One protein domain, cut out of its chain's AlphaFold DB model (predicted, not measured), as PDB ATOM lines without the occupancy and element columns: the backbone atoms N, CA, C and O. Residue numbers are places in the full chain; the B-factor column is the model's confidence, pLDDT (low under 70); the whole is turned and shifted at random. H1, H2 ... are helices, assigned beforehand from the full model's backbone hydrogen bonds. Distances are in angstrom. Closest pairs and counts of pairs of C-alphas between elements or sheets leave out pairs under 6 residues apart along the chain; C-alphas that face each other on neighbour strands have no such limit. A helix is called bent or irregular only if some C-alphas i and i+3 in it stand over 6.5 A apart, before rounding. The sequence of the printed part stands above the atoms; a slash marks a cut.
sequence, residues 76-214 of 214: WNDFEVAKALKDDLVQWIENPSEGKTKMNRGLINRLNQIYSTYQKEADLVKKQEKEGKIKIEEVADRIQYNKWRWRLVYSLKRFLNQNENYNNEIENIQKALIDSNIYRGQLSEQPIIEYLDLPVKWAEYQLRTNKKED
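This is residues 76 to 214 of the 214 residues of an uncharacterized protein of Candidatus Marinimicrobia bacterium (UniProt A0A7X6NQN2). One long helix, H2, runs along the length of the model, and H3 and H4 fold back alongside it one after the other, with H5 folding back again beside H4. H1 and H7 pair at a slant, H7 also packing on the first part of H2, while the short H6 sits near the middle between H2 and H5. The printed part has 139 residues, with seven named helices, H1 to H7 in chain order, and no named strand; its class is all helix, and the helices that touch are mostly aligned. It is compact, with a radius of gyration of the C-alphas of 16.1 A, yet elongated, spanning 54 by 31 by 28 A.

Find C-alpha 76 at (11.650, -42.430, -33.902); from there H1 runs 26.5 A, through residues 76 to 94. H2, residues 106 to 130, starts at C-alpha 106, (-6.102, -60.631, -47.235), and is 36.3 A long. Next come H3, residues 136 to 144, 13.8 A, and H4, residues 147 to 160, 19.9 A. H5, residues 164 to 180, is 23.0 A long, and H6, residues 192 to 195, 5.8 A. H7, residues 197 to 213, runs 24.8 A to C-alpha 213 at (-0.170, -69.556, -27.917). H5 is irregular, with C-alphas 165 and 168 8.3 A apart, and H3 only just, with C-alphas 137 and 140 6.9 A apart.

Start at H1, which touches H7 at a steep tilt of 43 degrees, the same way; their closest C-alphas, of Lys 86 and Pro 199, are 4.7 A apart. H2, with residues 108 to 115 alone, touches residues 197 to 204 of H7, closest at the C-alphas of Ile 108 and Val 200, 6.2 A. H2 and H3 form a helical hairpin, closest at the C-alphas of Ala 122 and Ile 143, 5.5 A. H4 touches H2 at a shallow tilt of 6 degrees, opposite ways, with the C-alphas of Tyr 118 and Trp 148 closest at 5.3 A. H4 and H5 form another helical hairpin, closest at the C-alphas of Leu 160 and Asn 167, 6.1 A. H6 touches H5 at the C-alphas of Leu 177 and Ile 193, 5.4 A, their closest. H2 and H5 are apart. In H1, H2 and H4 every O i to N i+4 pair is within hydrogen-bond range, against 3 of 5 in H3 and 10 of 13 in both H5 and H7; H6 is too short for such a pair.

Look to Gly 132 and Asp 214 for the two C-alphas farthest apart, 55.0 A. The printed part has no cut. The links H1 to H2 and H5 to H6 are long, 11 residues each; in the latter, residues 182 to 183 pair antiparallel with 186 to 187. Confidence is low, under 70, at residues 212 to 214.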
ATOM      1  N   TRP A  76      12.561 -42.052 -34.985       92.31
ATOM      2  CA  TRP A  76      11.650 -42.430 -33.902       92.31
ATOM      3  C   TRP A  76      10.203 -41.992 -34.173       92.31
ATOM      4  O   TRP A  76       9.276 -42.714 -33.826       92.31
ATOM      5  N   ASN A  77      10.002 -40.869 -34.870       93.00
ATOM      6  CA  ASN A  77       8.676 -40.419 -35.296       93.00
ATOM      7  C   ASN A  77       8.011 -41.411 -36.264       93.00
ATOM      8  O   ASN A  77       6.888 -41.852 -36.033       93.00
ATOM      9  N   ASP A  78       8.719 -41.807 -37.322       95.06
ATOM     10  CA  ASP A  78       8.192 -42.749 -38.317       95.06
ATOM     11  C   ASP A  78       8.026 -44.156 -37.746       95.06
ATOM     12  O   ASP A  78       7.154 -44.914 -38.172       95.06
ATOM     13  N   PHE A  79       8.846 -44.510 -36.757       95.44
ATOM     14  CA  PHE A  79       8.697 -45.753 -36.019       95.44
ATOM     15  C   PHE A  79       7.369 -45.809 -35.249       95.44
ATOM     16  O   PHE A  79       6.694 -46.839 -35.299       95.44
ATOM     17  N   GLU A  80       6.951 -44.714 -34.607       95.12
ATOM     18  CA  GLU A  80       5.638 -44.626 -33.948       95.12
ATOM     19  C   GLU A  80       4.481 -44.671 -34.956       95.12
ATOM     20  O   GLU A  80       3.501 -45.387 -34.739       95.12
ATOM     21  N   VAL A  81       4.621 -44.013 -36.113       97.00
ATOM     22  CA  VAL A  81       3.652 -44.129 -37.221       97.00
ATOM     23  C   VAL A  81       3.518 -45.583 -37.688       97.00
ATOM     24  O   VAL A  81       2.406 -46.100 -37.841       97.00
ATOM     25  N   ALA A  82       4.642 -46.276 -37.878       97.19
ATOM     26  CA  ALA A  82       4.643 -47.684 -38.252       97.19
ATOM     27  C   ALA A  82       4.021 -48.565 -37.155       97.19
ATOM     28  O   ALA A  82       3.215 -49.447 -37.454       97.19
ATOM     29  N   LYS A  83       4.348 -48.316 -35.884       96.50
ATOM     30  CA  LYS A  83       3.764 -49.031 -34.745       96.50
ATOM     31  C   LYS A  83       2.243 -48.876 -34.712       96.50
ATOM     32  O   LYS A  83       1.541 -49.881 -34.636       96.50
ATOM     33  N   ALA A  84       1.741 -47.653 -34.872       97.12
ATOM     34  CA  ALA A  84       0.315 -47.362 -34.937       97.12
ATOM     35  C   ALA A  84      -0.388 -48.140 -36.060       97.12
ATOM     36  O   ALA A  84      -1.418 -48.771 -35.820       97.12
ATOM     37  N   LEU A  85       0.181 -48.140 -37.272       97.62
ATOM     38  CA  LEU A  85      -0.372 -48.895 -38.402       97.62
ATOM     39  C   LEU A  85      -0.358 -50.403 -38.132       97.62
ATOM     40  O   LEU A  85      -1.329 -51.099 -38.424       97.62
ATOM     41  N   LYS A  86       0.727 -50.919 -37.550       96.62
ATOM     42  CA  LYS A  86       0.824 -52.322 -37.146       96.62
ATOM     43  C   LYS A  86      -0.253 -52.685 -36.119       96.62
ATOM     44  O   LYS A  86      -0.871 -53.738 -36.258       96.62
ATOM     45  N   ASP A  87      -0.461 -51.853 -35.101       96.31
ATOM     46  CA  ASP A  87      -1.395 -52.139 -34.007       96.31
ATOM     47  C   ASP A  87      -2.837 -52.166 -34.520       96.31
ATOM     48  O   ASP A  87      -3.584 -53.086 -34.190       96.31
ATOM     49  N   ASP A  88      -3.191 -51.236 -35.411       96.06
ATOM     50  CA  ASP A  88      -4.469 -51.238 -36.129       96.06
ATOM     51  C   ASP A  88      -4.684 -52.522 -36.939       96.06
ATOM     52  O   ASP A  88      -5.723 -53.175 -36.824       96.06
ATOM     53  N   LEU A  89      -3.682 -52.931 -37.727       95.88
ATOM     54  CA  LEU A  89      -3.761 -54.154 -38.530       95.88
ATOM     55  C   LEU A  89      -3.980 -55.400 -37.663       95.88
ATOM     56  O   LEU A  89      -4.784 -56.264 -38.023       95.88
ATOM     57  N   VAL A  90      -3.277 -55.503 -36.531       95.81
ATOM     58  CA  VAL A  90      -3.450 -56.612 -35.581       95.81
ATOM     59  C   VAL A  90      -4.836 -56.555 -34.942       95.81
ATOM     60  O   VAL A  90      -5.536 -57.569 -34.929       95.81
ATOM     61  N   GLN A  91      -5.270 -55.379 -34.480       94.56
ATOM     62  CA  GLN A  91      -6.583 -55.181 -33.867       94.56
ATOM     63  C   GLN A  91      -7.708 -55.620 -34.810       94.56
ATOM     64  O   GLN A  91      -8.533 -56.443 -34.428       94.56
ATOM     65  N   TRP A  92      -7.733 -55.144 -36.057       93.56
ATOM     66  CA  TRP A  92      -8.812 -55.480 -36.996       93.56
ATOM     67  C   TRP A  92      -8.863 -56.973 -37.343       93.56
ATOM     68  O   TRP A  92      -9.934 -57.505 -37.651       93.56
ATOM     69  N   ILE A  93      -7.715 -57.655 -37.306       92.06
ATOM     70  CA  ILE A  93      -7.607 -59.069 -37.669       92.06
ATOM     71  C   ILE A  93      -7.847 -59.995 -36.482       92.06
ATOM     72  O   ILE A  93      -8.331 -61.092 -36.723       92.06
ATOM     73  N   GLU A  94      -7.521 -59.632 -35.242       91.25
ATOM     74  CA  GLU A  94      -7.659 -60.526 -34.078       91.25
ATOM     75  C   GLU A  94      -8.752 -60.107 -33.107       91.25
ATOM     76  O   GLU A  94      -9.569 -60.950 -32.742       91.25
ATOM     77  N   ASN A  95      -8.797 -58.821 -32.765       89.94
ATOM     78  CA  ASN A  95      -9.652 -58.259 -31.722       89.94
ATOM     79  C   ASN A  95     -10.457 -57.081 -32.295       89.94
ATOM     80  O   ASN A  95     -10.203 -55.926 -31.932       89.94
ATOM     81  N   PRO A  96     -11.372 -57.341 -33.250       88.31
ATOM     82  CA  PRO A  96     -12.139 -56.282 -33.884       88.31
ATOM     83  C   PRO A  96     -12.966 -55.532 -32.836       88.31
ATOM     84  O   PRO A  96     -13.471 -56.130 -31.886       88.31
ATOM     85  N   SER A  97     -13.107 -54.218 -33.014       87.38
ATOM     86  CA  SER A  97     -13.946 -53.397 -32.139       87.38
ATOM     87  C   SER A  97     -15.391 -53.901 -32.119       87.38
ATOM     88  O   SER A  97     -15.862 -54.503 -33.087       87.38
ATOM     89  N   GLU A  98     -16.106 -53.609 -31.035       84.38
ATOM     90  CA  GLU A  98     -17.515 -53.970 -30.886       84.38
ATOM     91  C   GLU A  98     -18.342 -53.534 -32.110       84.38
ATOM     92  O   GLU A  98     -18.177 -52.435 -32.642       84.38
ATOM     93  N   GLY A  99     -19.188 -54.438 -32.608       81.62
ATOM     94  CA  GLY A  99     -19.976 -54.221 -33.825       81.62
ATOM     95  C   GLY A  99     -19.234 -54.467 -35.146       81.62
ATOM     96  O   GLY A  99     -19.859 -54.378 -36.203       81.62
ATOM     97  N   LYS A 100     -17.939 -54.820 -35.130       85.94
ATOM     98  CA  LYS A 100     -17.185 -55.186 -36.340       85.94
ATOM     99  C   LYS A 100     -16.926 -56.682 -36.447       85.94
ATOM    100  O   LYS A 100     -16.644 -57.377 -35.477       85.94
ATOM    101  N   THR A 101     -16.970 -57.176 -37.680       86.31
ATOM    102  CA  THR A 101     -16.570 -58.544 -38.011       86.31
ATOM    103  C   THR A 101     -15.052 -58.636 -38.119       86.31
ATOM    104  O   THR A 101     -14.377 -57.665 -38.454       86.31
ATOM    105  N   LYS A 102     -14.495 -59.812 -37.839       87.56
ATOM    106  CA  LYS A 102     -13.052 -60.057 -37.937       87.56
ATOM    107  C   LYS A 102     -12.571 -59.852 -39.376       87.56
ATOM    108  O   LYS A 102     -13.098 -60.479 -40.297       87.56
ATOM    109  N   MET A 103     -11.564 -59.003 -39.576       88.38
ATOM    110  CA  MET A 103     -10.994 -58.788 -40.904       88.38
ATOM    111  C   MET A 103     -10.177 -60.008 -41.338       88.38
ATOM    112  O   MET A 103      -9.389 -60.569 -40.574       88.38
ATOM    113  N   ASN A 104     -10.324 -60.416 -42.599       85.50
ATOM    114  CA  ASN A 104      -9.478 -61.473 -43.140       85.50
ATOM    115  C   ASN A 104      -8.033 -60.979 -43.365       85.50
ATOM    116  O   ASN A 104      -7.777 -59.813 -43.665       85.50
ATOM    117  N   ARG A 105      -7.063 -61.900 -43.310       88.00
ATOM    118  CA  ARG A 105      -5.630 -61.601 -43.527       88.00
ATOM    119  C   ARG A 105      -5.292 -61.157 -44.962       88.00
ATOM    120  O   ARG A 105      -4.136 -60.874 -45.265       88.00
ATOM    121  N   GLY A 106      -6.276 -61.082 -45.859       89.62
ATOM    122  CA  GLY A 106      -6.102 -60.631 -47.235       89.62
ATOM    123  C   GLY A 106      -5.608 -59.189 -47.343       89.62
ATOM    124  O   GLY A 106      -4.907 -58.886 -48.308       89.62
ATOM    125  N   LEU A 107      -5.888 -58.323 -46.357       91.62
ATOM    126  CA  LEU A 107      -5.344 -56.961 -46.330       91.62
ATOM    127  C   LEU A 107      -3.810 -56.961 -46.253       91.62
ATOM    128  O   LEU A 107      -3.168 -56.291 -47.057       91.62
ATOM    129  N   ILE A 108      -3.221 -57.769 -45.364       93.62
ATOM    130  CA  ILE A 108      -1.760 -57.912 -45.212       93.62
ATOM    131  C   ILE A 108      -1.113 -58.296 -46.546       93.62
ATOM    132  O   ILE A 108      -0.174 -57.648 -47.006       93.62
ATOM    133  N   ASN A 109      -1.672 -59.303 -47.224       92.19
ATOM    134  CA  ASN A 109      -1.172 -59.742 -48.528       92.19
ATOM    135  C   ASN A 109      -1.261 -58.635 -49.587       92.19
ATOM    136  O   ASN A 109      -0.341 -58.477 -50.389       92.19
ATOM    137  N   ARG A 110      -2.342 -57.846 -49.588       92.69
ATOM    138  CA  ARG A 110      -2.504 -56.716 -50.514       92.69
ATOM    139  C   ARG A 110      -1.482 -55.619 -50.243       92.69
ATOM    140  O   ARG A 110      -0.846 -55.171 -51.192       92.69
ATOM    141  N   LEU A 111      -1.284 -55.228 -48.984       94.94
ATOM    142  CA  LEU A 111      -0.286 -54.220 -48.608       94.94
ATOM    143  C   LEU A 111       1.133 -54.672 -48.985       94.94
ATOM    144  O   LEU A 111       1.883 -53.894 -49.573       94.94
ATOM    145  N   ASN A 112       1.464 -55.951 -48.784       94.12
ATOM    146  CA  ASN A 112       2.726 -56.534 -49.252       94.12
ATOM    147  C   ASN A 112       2.881 -56.462 -50.785       94.12
ATOM    148  O   ASN A 112       3.950 -56.115 -51.289       94.12
ATOM    149  N   GLN A 113       1.824 -56.757 -51.549       92.94
ATOM    150  CA  GLN A 113       1.847 -56.651 -53.017       92.94
ATOM    151  C   GLN A 113       2.004 -55.204 -53.500       92.94
ATOM    152  O   GLN A 113       2.721 -54.948 -54.475       92.94
ATOM    153  N   ILE A 114       1.345 -54.262 -52.820       93.38
ATOM    154  CA  ILE A 114       1.475 -52.826 -53.072       93.38
ATOM    155  C   ILE A 114       2.923 -52.400 -52.851       93.38
ATOM    156  O   ILE A 114       3.526 -51.838 -53.765       93.38
ATOM    157  N   TYR A 115       3.498 -52.742 -51.697       94.88
ATOM    158  CA  TYR A 115       4.881 -52.414 -51.378       94.88
ATOM    159  C   TYR A 115       5.869 -53.027 -52.376       94.88
ATOM    160  O   TYR A 115       6.732 -52.335 -52.906       94.88
ATOM    161  N   SER A 116       5.704 -54.311 -52.712       94.12
ATOM    162  CA  SER A 116       6.554 -54.980 -53.705       94.12
ATOM    163  C   SER A 116       6.471 -54.306 -55.077       94.12
ATOM    164  O   SER A 116       7.479 -54.198 -55.775       94.12
ATOM    165  N   THR A 117       5.285 -53.836 -55.472       93.25
ATOM    166  CA  THR A 117       5.133 -53.072 -56.713       93.25
ATOM    167  C   THR A 117       5.847 -51.730 -56.619       93.25
ATOM    168  O   THR A 117       6.616 -51.407 -57.518       93.25
ATOM    169  N   TYR A 118       5.614 -50.971 -55.545       94.44
ATOM    170  CA  TYR A 118       6.285 -49.697 -55.302       94.44
ATOM    171  C   TYR A 118       7.806 -49.849 -55.392       94.44
ATOM    172  O   TYR A 118       8.451 -49.124 -56.144       94.44
ATOM    173  N   GLN A 119       8.363 -50.844 -54.703       93.62
ATOM    174  CA  GLN A 119       9.802 -51.068 -54.637       93.62
ATOM    175  C   GLN A 119      10.393 -51.383 -56.018       93.62
ATOM    176  O   GLN A 119      11.387 -50.782 -56.408       93.62
ATOM    177  N   LYS A 120       9.730 -52.244 -56.805       93.31
ATOM    178  CA  LYS A 120      10.144 -52.539 -58.186       93.31
ATOM    179  C   LYS A 120      10.152 -51.293 -59.066       93.31
ATOM    180  O   LYS A 120      11.106 -51.079 -59.802       93.31
ATOM    181  N   GLU A 121       9.100 -50.479 -58.999       92.25
ATOM    182  CA  GLU A 121       9.026 -49.241 -59.781       92.25
ATOM    183  C   GLU A 121      10.088 -48.229 -59.322       92.25
ATOM    184  O   GLU A 121      10.751 -47.613 -60.155       92.25
ATOM    185  N   ALA A 122      10.316 -48.105 -58.012       92.50
ATOM    186  CA  ALA A 122      11.357 -47.251 -57.450       92.50
ATOM    187  C   ALA A 122      12.761 -47.667 -57.907       92.50
ATOM    188  O   ALA A 122      13.556 -46.816 -58.308       92.50
ATOM    189  N   ASP A 123      13.055 -48.967 -57.904       93.81
ATOM    190  CA  ASP A 123      14.337 -49.504 -58.360       93.81
ATOM    191  C   ASP A 123      14.547 -49.275 -59.864       93.81
ATOM    192  O   ASP A 123      15.650 -48.925 -60.291       93.81
ATOM    193  N   LEU A 124      13.488 -49.408 -60.673       93.69
ATOM    194  CA  LEU A 124      13.538 -49.119 -62.108       93.69
ATOM    195  C   LEU A 124      13.828 -47.640 -62.386       93.69
ATOM    196  O   LEU A 124      14.711 -47.345 -63.192       93.69
ATOM    197  N   VAL A 125      13.137 -46.720 -61.705       93.38
ATOM    198  CA  VAL A 125      13.359 -45.273 -61.876       93.38
ATOM    199  C   VAL A 125      14.770 -44.887 -61.422       93.38
ATOM    200  O   VAL A 125      15.474 -44.189 -62.149       93.38
ATOM    201  N   LYS A 126      15.237 -45.403 -60.276       92.00
ATOM    202  CA  LYS A 126      16.612 -45.172 -59.794       92.00
ATOM    203  C   LYS A 126      17.665 -45.725 -60.754       92.00
ATOM    204  O   LYS A 126      18.716 -45.121 -60.933       92.00
ATOM    205  N   LYS A 127      17.408 -46.872 -61.387       94.44
ATOM    206  CA  LYS A 127      18.304 -47.418 -62.414       94.44
ATOM    207  C   LYS A 127      18.355 -46.513 -63.649       94.44
ATOM    208  O   LYS A 127      19.436 -46.277 -64.176       94.44
ATOM    209  N   GLN A 128      17.212 -45.999 -64.094       94.06
ATOM    210  CA  GLN A 128      17.138 -45.075 -65.230       94.06
ATOM    211  C   GLN A 128      17.853 -43.746 -64.951       94.06
ATOM    212  O   GLN A 128      18.497 -43.216 -65.854       94.06
ATOM    213  N   GLU A 129      17.780 -43.237 -63.718       94.69
ATOM    214  CA  GLU A 129      18.548 -42.063 -63.282       94.69
ATOM    215  C   GLU A 129      20.058 -42.320 -63.351       94.69
ATOM    216  O   GLU A 129      20.769 -41.571 -64.016       94.69
ATOM    217  N   LYS A 130      20.540 -43.444 -62.804       92.94
ATOM    218  CA  LYS A 130      21.960 -43.836 -62.897       92.94
ATOM    219  C   LYS A 130      22.460 -44.008 -64.331       92.94
ATOM    220  O   LYS A 130      23.637 -43.801 -64.605       92.94
ATOM    221  N   GLU A 131      21.580 -44.415 -65.242       95.62
ATOM    222  CA  GLU A 131      21.862 -44.527 -66.679       95.62
ATOM    223  C   GLU A 131      21.774 -43.175 -67.419       95.62
ATOM    224  O   GLU A 131      21.945 -43.137 -68.635       95.62
ATOM    225  N   GLY A 132      21.478 -42.074 -66.718       93.25
ATOM    226  CA  GLY A 132      21.348 -40.729 -67.287       93.25
ATOM    227  C   GLY A 132      20.086 -40.515 -68.128       93.25
ATOM    228  O   GLY A 132      19.990 -39.525 -68.852       93.25
ATOM    229  N   LYS A 133      19.110 -41.433 -68.070       94.00
ATOM    230  CA  LYS A 133      17.863 -41.366 -68.858       94.00
ATOM    231  C   LYS A 133      16.817 -40.436 -68.249       94.00
ATOM    232  O   LYS A 133      15.880 -40.039 -68.936       94.00
ATOM    233  N   ILE A 134      16.938 -40.170 -66.955       93.69
ATOM    234  CA  ILE A 134      16.017 -39.368 -66.153       93.69
ATOM    235  C   ILE A 134      16.873 -38.498 -65.243       93.69
ATOM    236  O   ILE A 134      17.905 -38.960 -64.751       93.69
ATOM    237  N   LYS A 135      16.460 -37.252 -65.022       91.44
ATOM    238  CA  LYS A 135      17.176 -36.367 -64.103       91.44
ATOM    239  C   LYS A 135      16.829 -36.692 -62.652       91.44
ATOM    240  O   LYS A 135      15.715 -37.125 -62.359       91.44
ATOM    241  N   ILE A 136      17.760 -36.444 -61.733       87.50
ATOM    242  CA  ILE A 136      17.566 -36.733 -60.306       87.50
ATOM    243  C   ILE A 136      16.327 -36.029 -59.731       87.50
ATOM    244  O   ILE A 136      15.618 -36.609 -58.911       87.50
ATOM    245  N   GLU A 137      16.006 -34.827 -60.218       88.44
ATOM    246  CA  GLU A 137      14.848 -34.053 -59.764       88.44
ATOM    247  C   GLU A 137      13.513 -34.687 -60.190       88.44
ATOM    248  O   GLU A 137      12.503 -34.504 -59.519       88.44
ATOM    249  N   GLU A 138      13.499 -35.482 -61.265       88.62
ATOM    250  CA  GLU A 138      12.294 -36.169 -61.754       88.62
ATOM    251  C   GLU A 138      12.032 -37.505 -61.038       88.62
ATOM    252  O   GLU A 138      10.971 -38.108 -61.217       88.62
ATOM    253  N   VAL A 139      12.998 -38.019 -60.267       87.62
ATOM    254  CA  VAL A 139      12.916 -39.362 -59.670       87.62
ATOM    255  C   VAL A 139      11.739 -39.464 -58.706       87.62
ATOM    256  O   VAL A 139      10.969 -40.422 -58.792       87.62
ATOM    257  N   ALA A 140      11.581 -38.485 -57.814       84.56
ATOM    258  CA  ALA A 140      10.527 -38.498 -56.802       84.56
ATOM    259  C   ALA A 140       9.132 -38.535 -57.447       84.56
ATOM    260  O   ALA A 140       8.347 -39.443 -57.165       84.56
ATOM    261  N   ASP A 141       8.871 -37.629 -58.392       87.31
ATOM    262  CA  ASP A 141       7.591 -37.547 -59.100       87.31
ATOM    263  C   ASP A 141       7.301 -38.822 -59.896       87.31
ATOM    264  O   ASP A 141       6.205 -39.386 -59.826       87.31
ATOM    265  N   ARG A 142       8.291 -39.344 -60.627       89.06
ATOM    266  CA  ARG A 142       8.102 -40.561 -61.429       89.06
ATOM    267  C   ARG A 142       7.824 -41.786 -60.581       89.06
ATOM    268  O   ARG A 142       7.073 -42.654 -61.020       89.06
ATOM    269  N   ILE A 143       8.407 -41.868 -59.387       87.94
ATOM    270  CA  ILE A 143       8.060 -42.914 -58.427       87.94
ATOM    271  C   ILE A 143       6.636 -42.680 -57.927       87.94
ATOM    272  O   ILE A 143       5.822 -43.597 -58.000       87.94
ATOM    273  N   GLN A 144       6.302 -41.472 -57.471       82.81
ATOM    274  CA  GLN A 144       5.009 -41.167 -56.855       82.81
ATOM    275  C   GLN A 144       3.814 -41.370 -57.803       82.81
ATOM    276  O   GLN A 144       2.773 -41.883 -57.385       82.81
ATOM    277  N   TYR A 145       3.953 -41.013 -59.081       84.50
ATOM    278  CA  TYR A 145       2.880 -41.095 -60.082       84.50
ATOM    279  C   TYR A 145       2.913 -42.377 -60.933       84.50
ATOM    280  O   TYR A 145       2.293 -42.447 -61.996       84.50
ATOM    281  N   ASN A 146       3.600 -43.426 -60.471       86.50
ATOM    282  CA  ASN A 146       3.664 -44.707 -61.178       86.50
ATOM    283  C   ASN A 146       2.428 -45.605 -60.906       86.50
ATOM    284  O   ASN A 146       1.555 -45.336 -60.078       86.50
ATOM    285  N   LYS A 147       2.366 -46.741 -61.603       85.88
ATOM    286  CA  LYS A 147       1.323 -47.773 -61.581       85.88
ATOM    287  C   LYS A 147       1.013 -48.327 -60.190       85.88
ATOM    288  O   LYS A 147      -0.100 -48.816 -59.990       85.88
ATOM    289  N   TRP A 148       1.952 -48.290 -59.239       87.69
ATOM    290  CA  TRP A 148       1.699 -48.775 -57.874       87.69
ATOM    291  C   TRP A 148       0.557 -47.997 -57.204       87.69
ATOM    292  O   TRP A 148      -0.265 -48.623 -56.539       87.69
ATOM    293  N   ARG A 149       0.444 -46.681 -57.453       90.44
ATOM    294  CA  ARG A 149      -0.592 -45.809 -56.873       90.44
ATOM    295  C   ARG A 149      -1.986 -46.229 -57.339       90.44
ATOM    296  O   ARG A 149      -2.882 -46.441 -56.529       90.44
ATOM    297  N   TRP A 150      -2.146 -46.472 -58.640       89.12
ATOM    298  CA  TRP A 150      -3.402 -46.974 -59.213       89.12
ATOM    299  C   TRP A 150      -3.743 -48.392 -58.748       89.12
ATOM    300  O   TRP A 150      -4.895 -48.681 -58.421       89.12
ATOM    301  N   ARG A 151      -2.742 -49.281 -58.675       87.62
ATOM    302  CA  ARG A 151      -2.928 -50.644 -58.151       87.62
ATOM    303  C   ARG A 151      -3.347 -50.635 -56.685       87.62
ATOM    304  O   ARG A 151      -4.189 -51.445 -56.314       87.62
ATOM    305  N   LEU A 152      -2.793 -49.729 -55.880       89.38
ATOM    306  CA  LEU A 152      -3.177 -49.510 -54.488       89.38
ATOM    307  C   LEU A 152      -4.651 -49.106 -54.386       89.38
ATOM    308  O   LEU A 152      -5.416 -49.839 -53.762       89.38
ATOM    309  N   VAL A 153      -5.062 -48.029 -55.067       89.25
ATOM    310  CA  VAL A 153      -6.459 -47.547 -55.048       89.25
ATOM    311  C   VAL A 153      -7.427 -48.650 -55.479       89.25
ATOM    312  O   VAL A 153      -8.390 -48.956 -54.777       89.25
ATOM    313  N   TYR A 154      -7.152 -49.315 -56.604       90.12
ATOM    314  CA  TYR A 154      -8.033 -50.366 -57.113       90.12
ATOM    315  C   TYR A 154      -8.068 -51.605 -56.201       90.12
ATOM    316  O   TYR A 154      -9.137 -52.162 -55.938       90.12
ATOM    317  N   SER A 155      -6.910 -52.047 -55.694       89.56
ATOM    318  CA  SER A 155      -6.818 -53.222 -54.819       89.56
ATOM    319  C   SER A 155      -7.543 -52.996 -53.496       89.56
ATOM    320  O   SER A 155      -8.281 -53.885 -53.059       89.56
ATOM    321  N   LEU A 156      -7.378 -51.816 -52.886       89.56
ATOM    322  CA  LEU A 156      -8.069 -51.463 -51.649       89.56
ATOM    323  C   LEU A 156      -9.564 -51.266 -51.881       89.56
ATOM    324  O   LEU A 156     -10.351 -51.831 -51.130       89.56
ATOM    325  N   LYS A 157      -9.983 -50.602 -52.967       88.25
ATOM    326  CA  LYS A 157     -11.413 -50.467 -53.293       88.25
ATOM    327  C   LYS A 157     -12.102 -51.815 -53.499       88.25
ATOM    328  O   LYS A 157     -13.212 -52.028 -53.022       88.25
ATOM    329  N   ARG A 158     -11.436 -52.769 -54.154       86.38
ATOM    330  CA  ARG A 158     -11.973 -54.130 -54.301       86.38
ATOM    331  C   ARG A 158     -12.028 -54.884 -52.969       86.38
ATOM    332  O   ARG A 158     -12.918 -55.707 -52.783       86.38
ATOM    333  N   PHE A 159     -11.069 -54.647 -52.076       87.56
ATOM    334  CA  PHE A 159     -11.065 -55.242 -50.738       87.56
ATOM    335  C   PHE A 159     -12.175 -54.669 -49.849       87.56
ATOM    336  O   PHE A 159     -12.821 -55.426 -49.128       87.56
ATOM    337  N   LEU A 160     -12.430 -53.365 -49.958       83.88
ATOM    338  CA  LEU A 160     -13.510 -52.647 -49.280       83.88
ATOM    339  C   LEU A 160     -14.883 -53.255 -49.568       83.88
ATOM    340  O   LEU A 160     -15.615 -53.561 -48.635       83.88
ATOM    341  N   ASN A 161     -15.180 -53.554 -50.835       81.94
ATOM    342  CA  ASN A 161     -16.442 -54.197 -51.228       81.94
ATOM    343  C   ASN A 161     -16.672 -55.573 -50.568       81.94
ATOM    344  O   ASN A 161     -17.766 -56.115 -50.640       81.94
ATOM    345  N   GLN A 162     -15.637 -56.180 -49.980       78.31
ATOM    346  CA  GLN A 162     -15.715 -57.463 -49.271       78.31
ATOM    347  C   GLN A 162     -15.679 -57.294 -47.741       78.31
ATOM    348  O   GLN A 162     -15.794 -58.283 -47.023       78.31
ATOM    349  N   ASN A 163     -15.465 -56.070 -47.239       81.06
ATOM    350  CA  ASN A 163     -15.249 -55.744 -45.826       81.06
ATOM    351  C   ASN A 163     -15.871 -54.374 -45.486       81.06
ATOM    352  O   ASN A 163     -15.188 -53.493 -44.964       81.06
ATOM    353  N   GLU A 164     -17.159 -54.187 -45.786       78.44
ATOM    354  CA  GLU A 164     -17.842 -52.880 -45.711       78.44
ATOM    355  C   GLU A 164     -17.747 -52.206 -44.324       78.44
ATOM    356  O   GLU A 164     -17.694 -50.982 -44.221       78.44
ATOM    357  N   ASN A 165     -17.598 -52.995 -43.254       86.56
ATOM    358  CA  ASN A 165     -17.452 -52.513 -41.873       86.56
ATOM    359  C   ASN A 165     -16.099 -51.818 -41.582       86.56
ATOM    360  O   ASN A 165     -15.884 -51.329 -40.468       86.56
ATOM    361  N   TYR A 166     -15.180 -51.775 -42.556       89.94
ATOM    362  CA  TYR A 166     -13.849 -51.156 -42.449       89.94
ATOM    363  C   TYR A 166     -13.603 -50.038 -43.473       89.94
ATOM    364  O   TYR A 166     -12.452 -49.723 -43.788       89.94
ATOM    365  N   ASN A 167     -14.675 -49.451 -44.021       89.69
ATOM    366  CA  ASN A 167     -14.571 -48.406 -45.041       89.69
ATOM    367  C   ASN A 167     -13.654 -47.253 -44.616       89.69
ATOM    368  O   ASN A 167     -12.682 -46.951 -45.307       89.69
ATOM    369  N   ASN A 168     -13.909 -46.671 -43.444       91.31
ATOM    370  CA  ASN A 168     -13.149 -45.522 -42.950       91.31
ATOM    371  C   ASN A 168     -11.675 -45.870 -42.698       91.31
ATOM    372  O   ASN A 168     -10.783 -45.097 -43.035       91.31
ATOM    373  N   GLU A 169     -11.402 -47.044 -42.132       92.94
ATOM    374  CA  GLU A 169     -10.053 -47.502 -41.795       92.94
ATOM    375  C   GLU A 169      -9.180 -47.697 -43.035       92.94
ATOM    376  O   GLU A 169      -8.048 -47.211 -43.101       92.94
ATOM    377  N   ILE A 170      -9.712 -48.384 -44.044       91.94
ATOM    378  CA  ILE A 170      -8.968 -48.658 -45.275       91.94
ATOM    379  C   ILE A 170      -8.826 -47.381 -46.114       91.94
ATOM    380  O   ILE A 170      -7.773 -47.171 -46.720       91.94
ATOM    381  N   GLU A 171      -9.828 -46.495 -46.118       91.50
ATOM    382  CA  GLU A 171      -9.692 -45.170 -46.732       91.50
ATOM    383  C   GLU A 171      -8.624 -44.319 -46.036       91.50
ATOM    384  O   GLU A 171      -7.853 -43.639 -46.717       91.50
ATOM    385  N   ASN A 172      -8.518 -44.391 -44.706       93.75
ATOM    386  CA  ASN A 172      -7.461 -43.711 -43.958       93.75
ATOM    387  C   ASN A 172      -6.074 -44.249 -44.325       93.75
ATOM    388  O   ASN A 172      -5.173 -43.450 -44.569       93.75
ATOM    389  N   ILE A 173      -5.905 -45.572 -44.456       94.56
ATOM    390  CA  ILE A 173      -4.654 -46.159 -44.967       94.56
ATOM    391  C   ILE A 173      -4.355 -45.648 -46.376       94.56
ATOM    392  O   ILE A 173      -3.229 -45.242 -46.656       94.56
ATOM    393  N   GLN A 174      -5.346 -45.644 -47.270       93.88
ATOM    394  CA  GLN A 174      -5.151 -45.169 -48.638       93.88
ATOM    395  C   GLN A 174      -4.679 -43.707 -48.658       93.88
ATOM    396  O   GLN A 174      -3.689 -43.403 -49.321       93.88
ATOM    397  N   LYS A 175      -5.346 -42.819 -47.908       93.62
ATOM    398  CA  LYS A 175      -4.967 -41.400 -47.795       93.62
ATOM    399  C   LYS A 175      -3.566 -41.235 -47.205       93.62
ATOM    400  O   LYS A 175      -2.779 -40.453 -47.733       93.62
ATOM    401  N   ALA A 176      -3.237 -42.001 -46.166       95.31
ATOM    402  CA  ALA A 176      -1.933 -41.962 -45.512       95.31
ATOM    403  C   ALA A 176      -0.795 -42.395 -46.453       95.31
ATOM    404  O   ALA A 176       0.268 -41.784 -46.445       95.31
ATOM    405  N   LEU A 177      -1.020 -43.412 -47.293       93.31
ATOM    406  CA  LEU A 177      -0.012 -43.932 -48.224       93.31
ATOM    407  C   LEU A 177       0.192 -43.073 -49.477       93.31
ATOM    408  O   LEU A 177       1.252 -43.160 -50.097       93.31
ATOM    409  N   ILE A 178      -0.832 -42.330 -49.899       89.81
ATOM    410  CA  ILE A 178      -0.849 -41.673 -51.211       89.81
ATOM    411  C   ILE A 178      -0.723 -40.149 -51.113       89.81
ATOM    412  O   ILE A 178      -0.084 -39.548 -51.981       89.81
ATOM    413  N   ASP A 179      -1.336 -39.541 -50.097       85.94
ATOM    414  CA  ASP A 179      -1.577 -38.098 -50.071       85.94
ATOM    415  C   ASP A 179      -1.012 -37.438 -48.807       85.94
ATOM    416  O   ASP A 179      -0.123 -36.596 -48.899       85.94
ATOM    417  N   SER A 180      -1.523 -37.794 -47.623       88.31
ATOM    418  CA  SER A 180      -1.273 -37.006 -46.411       88.31
ATOM    419  C   SER A 180       0.054 -37.320 -45.732       88.31
ATOM    420  O   SER A 180       0.575 -36.461 -45.028       88.31
ATOM    421  N   ASN A 181       0.565 -38.552 -45.869       92.75
ATOM    422  CA  ASN A 181       1.610 -39.103 -44.995       92.75
ATOM    423  C   ASN A 181       1.283 -38.964 -43.495       92.75
ATOM    424  O   ASN A 181       2.175 -39.028 -42.654       92.75
ATOM    425  N   ILE A 182       0.004 -38.779 -43.152       95.62
ATOM    426  CA  ILE A 182      -0.483 -38.665 -41.779       95.62
ATOM    427  C   ILE A 182      -1.196 -39.958 -41.424       95.62
ATOM    428  O   ILE A 182      -2.133 -40.363 -42.116       95.62
ATOM    429  N   TYR A 183      -0.806 -40.559 -40.306       96.56
ATOM    430  CA  TYR A 183      -1.482 -41.717 -39.741       96.56
ATOM    431  C   TYR A 183      -1.752 -41.489 -38.255       96.56
ATOM    432  O   TYR A 183      -0.872 -41.040 -37.527       96.56
ATOM    433  N   ARG A 184      -2.994 -41.733 -37.812       93.31
ATOM    434  CA  ARG A 184      -3.468 -41.422 -36.445       93.31
ATOM    435  C   ARG A 184      -3.067 -40.016 -35.943       93.31
ATOM    436  O   ARG A 184      -2.740 -39.829 -34.780       93.31
ATOM    437  N   GLY A 185      -3.105 -39.015 -36.828       93.31
ATOM    438  CA  GLY A 185      -2.781 -37.620 -36.496       93.31
ATOM    439  C   GLY A 185      -1.286 -37.285 -36.456       93.31
ATOM    440  O   GLY A 185      -0.940 -36.121 -36.281       93.31
ATOM    441  N   GLN A 186      -0.406 -38.263 -36.672       93.81
ATOM    442  CA  GLN A 186       1.038 -38.063 -36.717       93.81
ATOM    443  C   GLN A 186       1.519 -37.993 -38.167       93.81
ATOM    444  O   GLN A 186       1.239 -38.887 -38.968       93.81
ATOM    445  N   LEU A 187       2.222 -36.910 -38.509       95.06
ATOM    446  CA  LEU A 187       2.846 -36.731 -39.818       95.06
ATOM    447  C   LEU A 187       4.153 -37.524 -39.873       95.06
ATOM    448  O   LEU A 187       5.039 -37.325 -39.043       95.06
ATOM    449  N   SER A 188       4.268 -38.395 -40.867       94.31
ATOM    450  CA  SER A 188       5.492 -39.119 -41.186       94.31
ATOM    451  C   SER A 188       6.524 -38.190 -41.835       94.31
ATOM    452  O   SER A 188       6.193 -37.347 -42.668       94.31
ATOM    453  N   GLU A 189       7.785 -38.360 -41.459       92.00
ATOM    454  CA  GLU A 189       8.948 -37.617 -41.946       92.00
ATOM    455  C   GLU A 189       9.413 -38.059 -43.345       92.00
ATOM    456  O   GLU A 189      10.139 -37.333 -44.027       92.00
ATOM    457  N   GLN A 190       8.999 -39.245 -43.781       88.94
ATOM    458  CA  GLN A 190       9.151 -39.729 -45.153       88.94
ATOM    459  C   GLN A 190       7.838 -40.371 -45.635       88.94
ATOM    460  O   GLN A 190       6.992 -40.717 -44.803       88.94
ATOM    461  N   PRO A 191       7.628 -40.557 -46.949       91.69
ATOM    462  CA  PRO A 191       6.414 -41.188 -47.450       91.69
ATOM    463  C   PRO A 191       6.178 -42.565 -46.823       91.69
ATOM    464  O   PRO A 191       7.055 -43.426 -46.868       91.69
ATOM    465  N   ILE A 192       4.982 -42.809 -46.276       95.38
ATOM    466  CA  ILE A 192       4.692 -44.063 -45.545       95.38
ATOM    467  C   ILE A 192       4.893 -45.290 -46.446       95.38
ATOM    468  O   ILE A 192       5.337 -46.350 -46.002       95.38
ATOM    469  N   ILE A 193       4.633 -45.138 -47.747       94.25
ATOM    470  CA  ILE A 193       4.866 -46.185 -48.742       94.25
ATOM    471  C   ILE A 193       6.328 -46.673 -48.792       94.25
ATOM    472  O   ILE A 193       6.550 -47.843 -49.095       94.25
ATOM    473  N   GLU A 194       7.320 -45.845 -48.443       92.81
ATOM    474  CA  GLU A 194       8.751 -46.203 -48.485       92.81
ATOM    475  C   GLU A 194       9.146 -47.269 -47.457       92.81
ATOM    476  O   GLU A 194      10.073 -48.067 -47.687       92.81
ATOM    477  N   TYR A 195       8.400 -47.324 -46.355       95.19
ATOM    478  CA  TYR A 195       8.636 -48.238 -45.245       95.19
ATOM    479  C   TYR A 195       7.426 -49.101 -44.879       95.19
ATOM    480  O   TYR A 195       7.458 -49.765 -43.847       95.19
ATOM    481  N   LEU A 196       6.384 -49.136 -45.717       96.75
ATOM    482  CA  LEU A 196       5.149 -49.898 -45.479       96.75
ATOM    483  C   LEU A 196       5.392 -51.388 -45.179       96.75
ATOM    484  O   LEU A 196       4.592 -52.013 -44.487       96.75
ATOM    485  N   ASP A 197       6.487 -51.975 -45.657       96.12
ATOM    486  CA  ASP A 197       6.819 -53.362 -45.340       96.12
ATOM    487  C   ASP A 197       7.115 -53.604 -43.861       96.12
ATOM    488  O   ASP A 197       6.801 -54.685 -43.367       96.12
ATOM    489  N   LEU A 198       7.685 -52.633 -43.143       96.69
ATOM    490  CA  LEU A 198       7.989 -52.767 -41.719       96.69
ATOM    491  C   LEU A 198       6.724 -53.007 -40.876       96.69
ATOM    492  O   LEU A 198       6.666 -54.046 -40.213       96.69
ATOM    493  N   PRO A 199       5.696 -52.132 -40.886       97.31
ATOM    494  CA  PRO A 199       4.492 -52.343 -40.088       97.31
ATOM    495  C   PRO A 199       3.702 -53.577 -40.535       97.31
ATOM    496  O   PRO A 199       3.149 -54.286 -39.696       97.31
ATOM    497  N   VAL A 200       3.703 -53.898 -41.833       97.00
ATOM    498  CA  VAL A 200       2.991 -55.072 -42.368       97.00
ATOM    499  C   VAL A 200       3.666 -56.381 -41.944       97.00
ATOM    500  O   VAL A 200       2.982 -57.282 -41.457       97.00
ATOM    501  N   LYS A 201       5.000 -56.486 -42.055       95.56
ATOM    502  CA  LYS A 201       5.769 -57.646 -41.561       95.56
ATOM    503  C   LYS A 201       5.652 -57.786 -40.050       95.56
ATOM    504  O   LYS A 201       5.556 -58.903 -39.547       95.56
ATOM    505  N   TRP A 202       5.655 -56.667 -39.329       95.81
ATOM    506  CA  TRP A 202       5.510 -56.675 -37.881       95.81
ATOM    507  C   TRP A 202       4.125 -57.180 -37.458       95.81
ATOM    508  O   TRP A 202       4.043 -58.075 -36.614       95.81
ATOM    509  N   ALA A 203       3.056 -56.703 -38.103       96.12
ATOM    510  CA  ALA A 203       1.707 -57.220 -37.884       96.12
ATOM    511  C   ALA A 203       1.640 -58.718 -38.198       96.12
ATOM    512  O   ALA A 203       1.196 -59.511 -37.372       96.12
ATOM    513  N   GLU A 204       2.154 -59.139 -39.356       94.62
ATOM    514  CA  GLU A 204       2.175 -60.549 -39.746       94.62
ATOM    515  C   GLU A 204       2.935 -61.431 -38.741       94.62
ATOM    516  O   GLU A 204       2.472 -62.525 -38.407       94.62
ATOM    517  N   TYR A 205       4.077 -60.963 -38.234       93.31
ATOM    518  CA  TYR A 205       4.861 -61.667 -37.221       93.31
ATOM    519  C   TYR A 205       4.071 -61.855 -35.918       93.31
ATOM    520  O   TYR A 205       4.025 -62.967 -35.384       93.31
ATOM    521  N   GLN A 206       3.401 -60.805 -35.437       92.81
ATOM    522  CA  GLN A 206       2.590 -60.870 -34.219       92.81
ATOM    523  C   GLN A 206       1.380 -61.800 -34.395       92.81
ATOM    524  O   GLN A 206       1.204 -62.726 -33.609       92.81
ATOM    525  N   LEU A 207       0.647 -61.668 -35.507       92.31
ATOM    526  CA  LEU A 207      -0.499 -62.522 -35.856       92.31
ATOM    527  C   LEU A 207      -0.138 -64.014 -36.009       92.31
ATOM    528  O   LEU A 207      -0.993 -64.901 -35.929       92.31
ATOM    529  N   ARG A 208       1.120 -64.326 -36.341       89.38
ATOM    530  CA  ARG A 208       1.626 -65.708 -36.406       89.38
ATOM    531  C   ARG A 208       2.033 -66.242 -35.036       89.38
ATOM    532  O   ARG A 208       1.987 -67.455 -34.852       89.38
ATOM    533  N   THR A 209       2.461 -65.366 -34.133       85.00
ATOM    534  CA  THR A 209       2.912 -65.730 -32.785       85.00
ATOM    535  C   THR A 209       1.715 -65.997 -31.880       85.00
ATOM    536  O   THR A 209       1.661 -67.071 -31.296       85.00
ATOM    537  N   ASN A 210       0.700 -65.127 -31.902       80.12
ATOM    538  CA  ASN A 210      -0.523 -65.288 -31.107       80.12
ATOM    539  C   ASN A 210      -1.231 -66.623 -31.401       80.12
ATOM    540  O   ASN A 210      -1.598 -67.356 -30.496       80.12
ATOM    541  N   LYS A 211      -1.287 -67.037 -32.677       72.38
ATOM    542  CA  LYS A 211      -1.860 -68.336 -33.077       72.38
ATOM    543  C   LYS A 211      -1.113 -69.566 -32.522       72.38
ATOM    544  O   LYS A 211      -1.638 -70.667 -32.599       72.38
ATOM    545  N   LYS A 212       0.143 -69.430 -32.085       63.56
ATOM    546  CA  LYS A 212       0.898 -70.542 -31.477       63.56
ATOM    547  C   LYS A 212       0.677 -70.650 -29.968       63.56
ATOM    548  O   LYS A 212       1.108 -71.646 -29.397       63.56
ATOM    549  N   GLU A 213       0.115 -69.614 -29.352       55.78
ATOM    550  CA  GLU A 213      -0.170 -69.556 -27.917       55.78
ATOM    551  C   GLU A 213      -1.608 -70.012 -27.595       55.78
ATOM    552  O   GLU A 213      -1.849 -70.437 -26.467       55.78
ATOM    553  N   ASP A 214      -2.505 -70.002 -28.595       45.09
ATOM    554  CA  ASP A 214      -3.840 -70.637 -28.596       45.09
ATOM    555  C   ASP A 214      -3.788 -72.138 -28.955       45.09
ATOM    556  O   ASP A 214      -4.555 -72.923 -28.348       45.09
TER     557      ASP A 214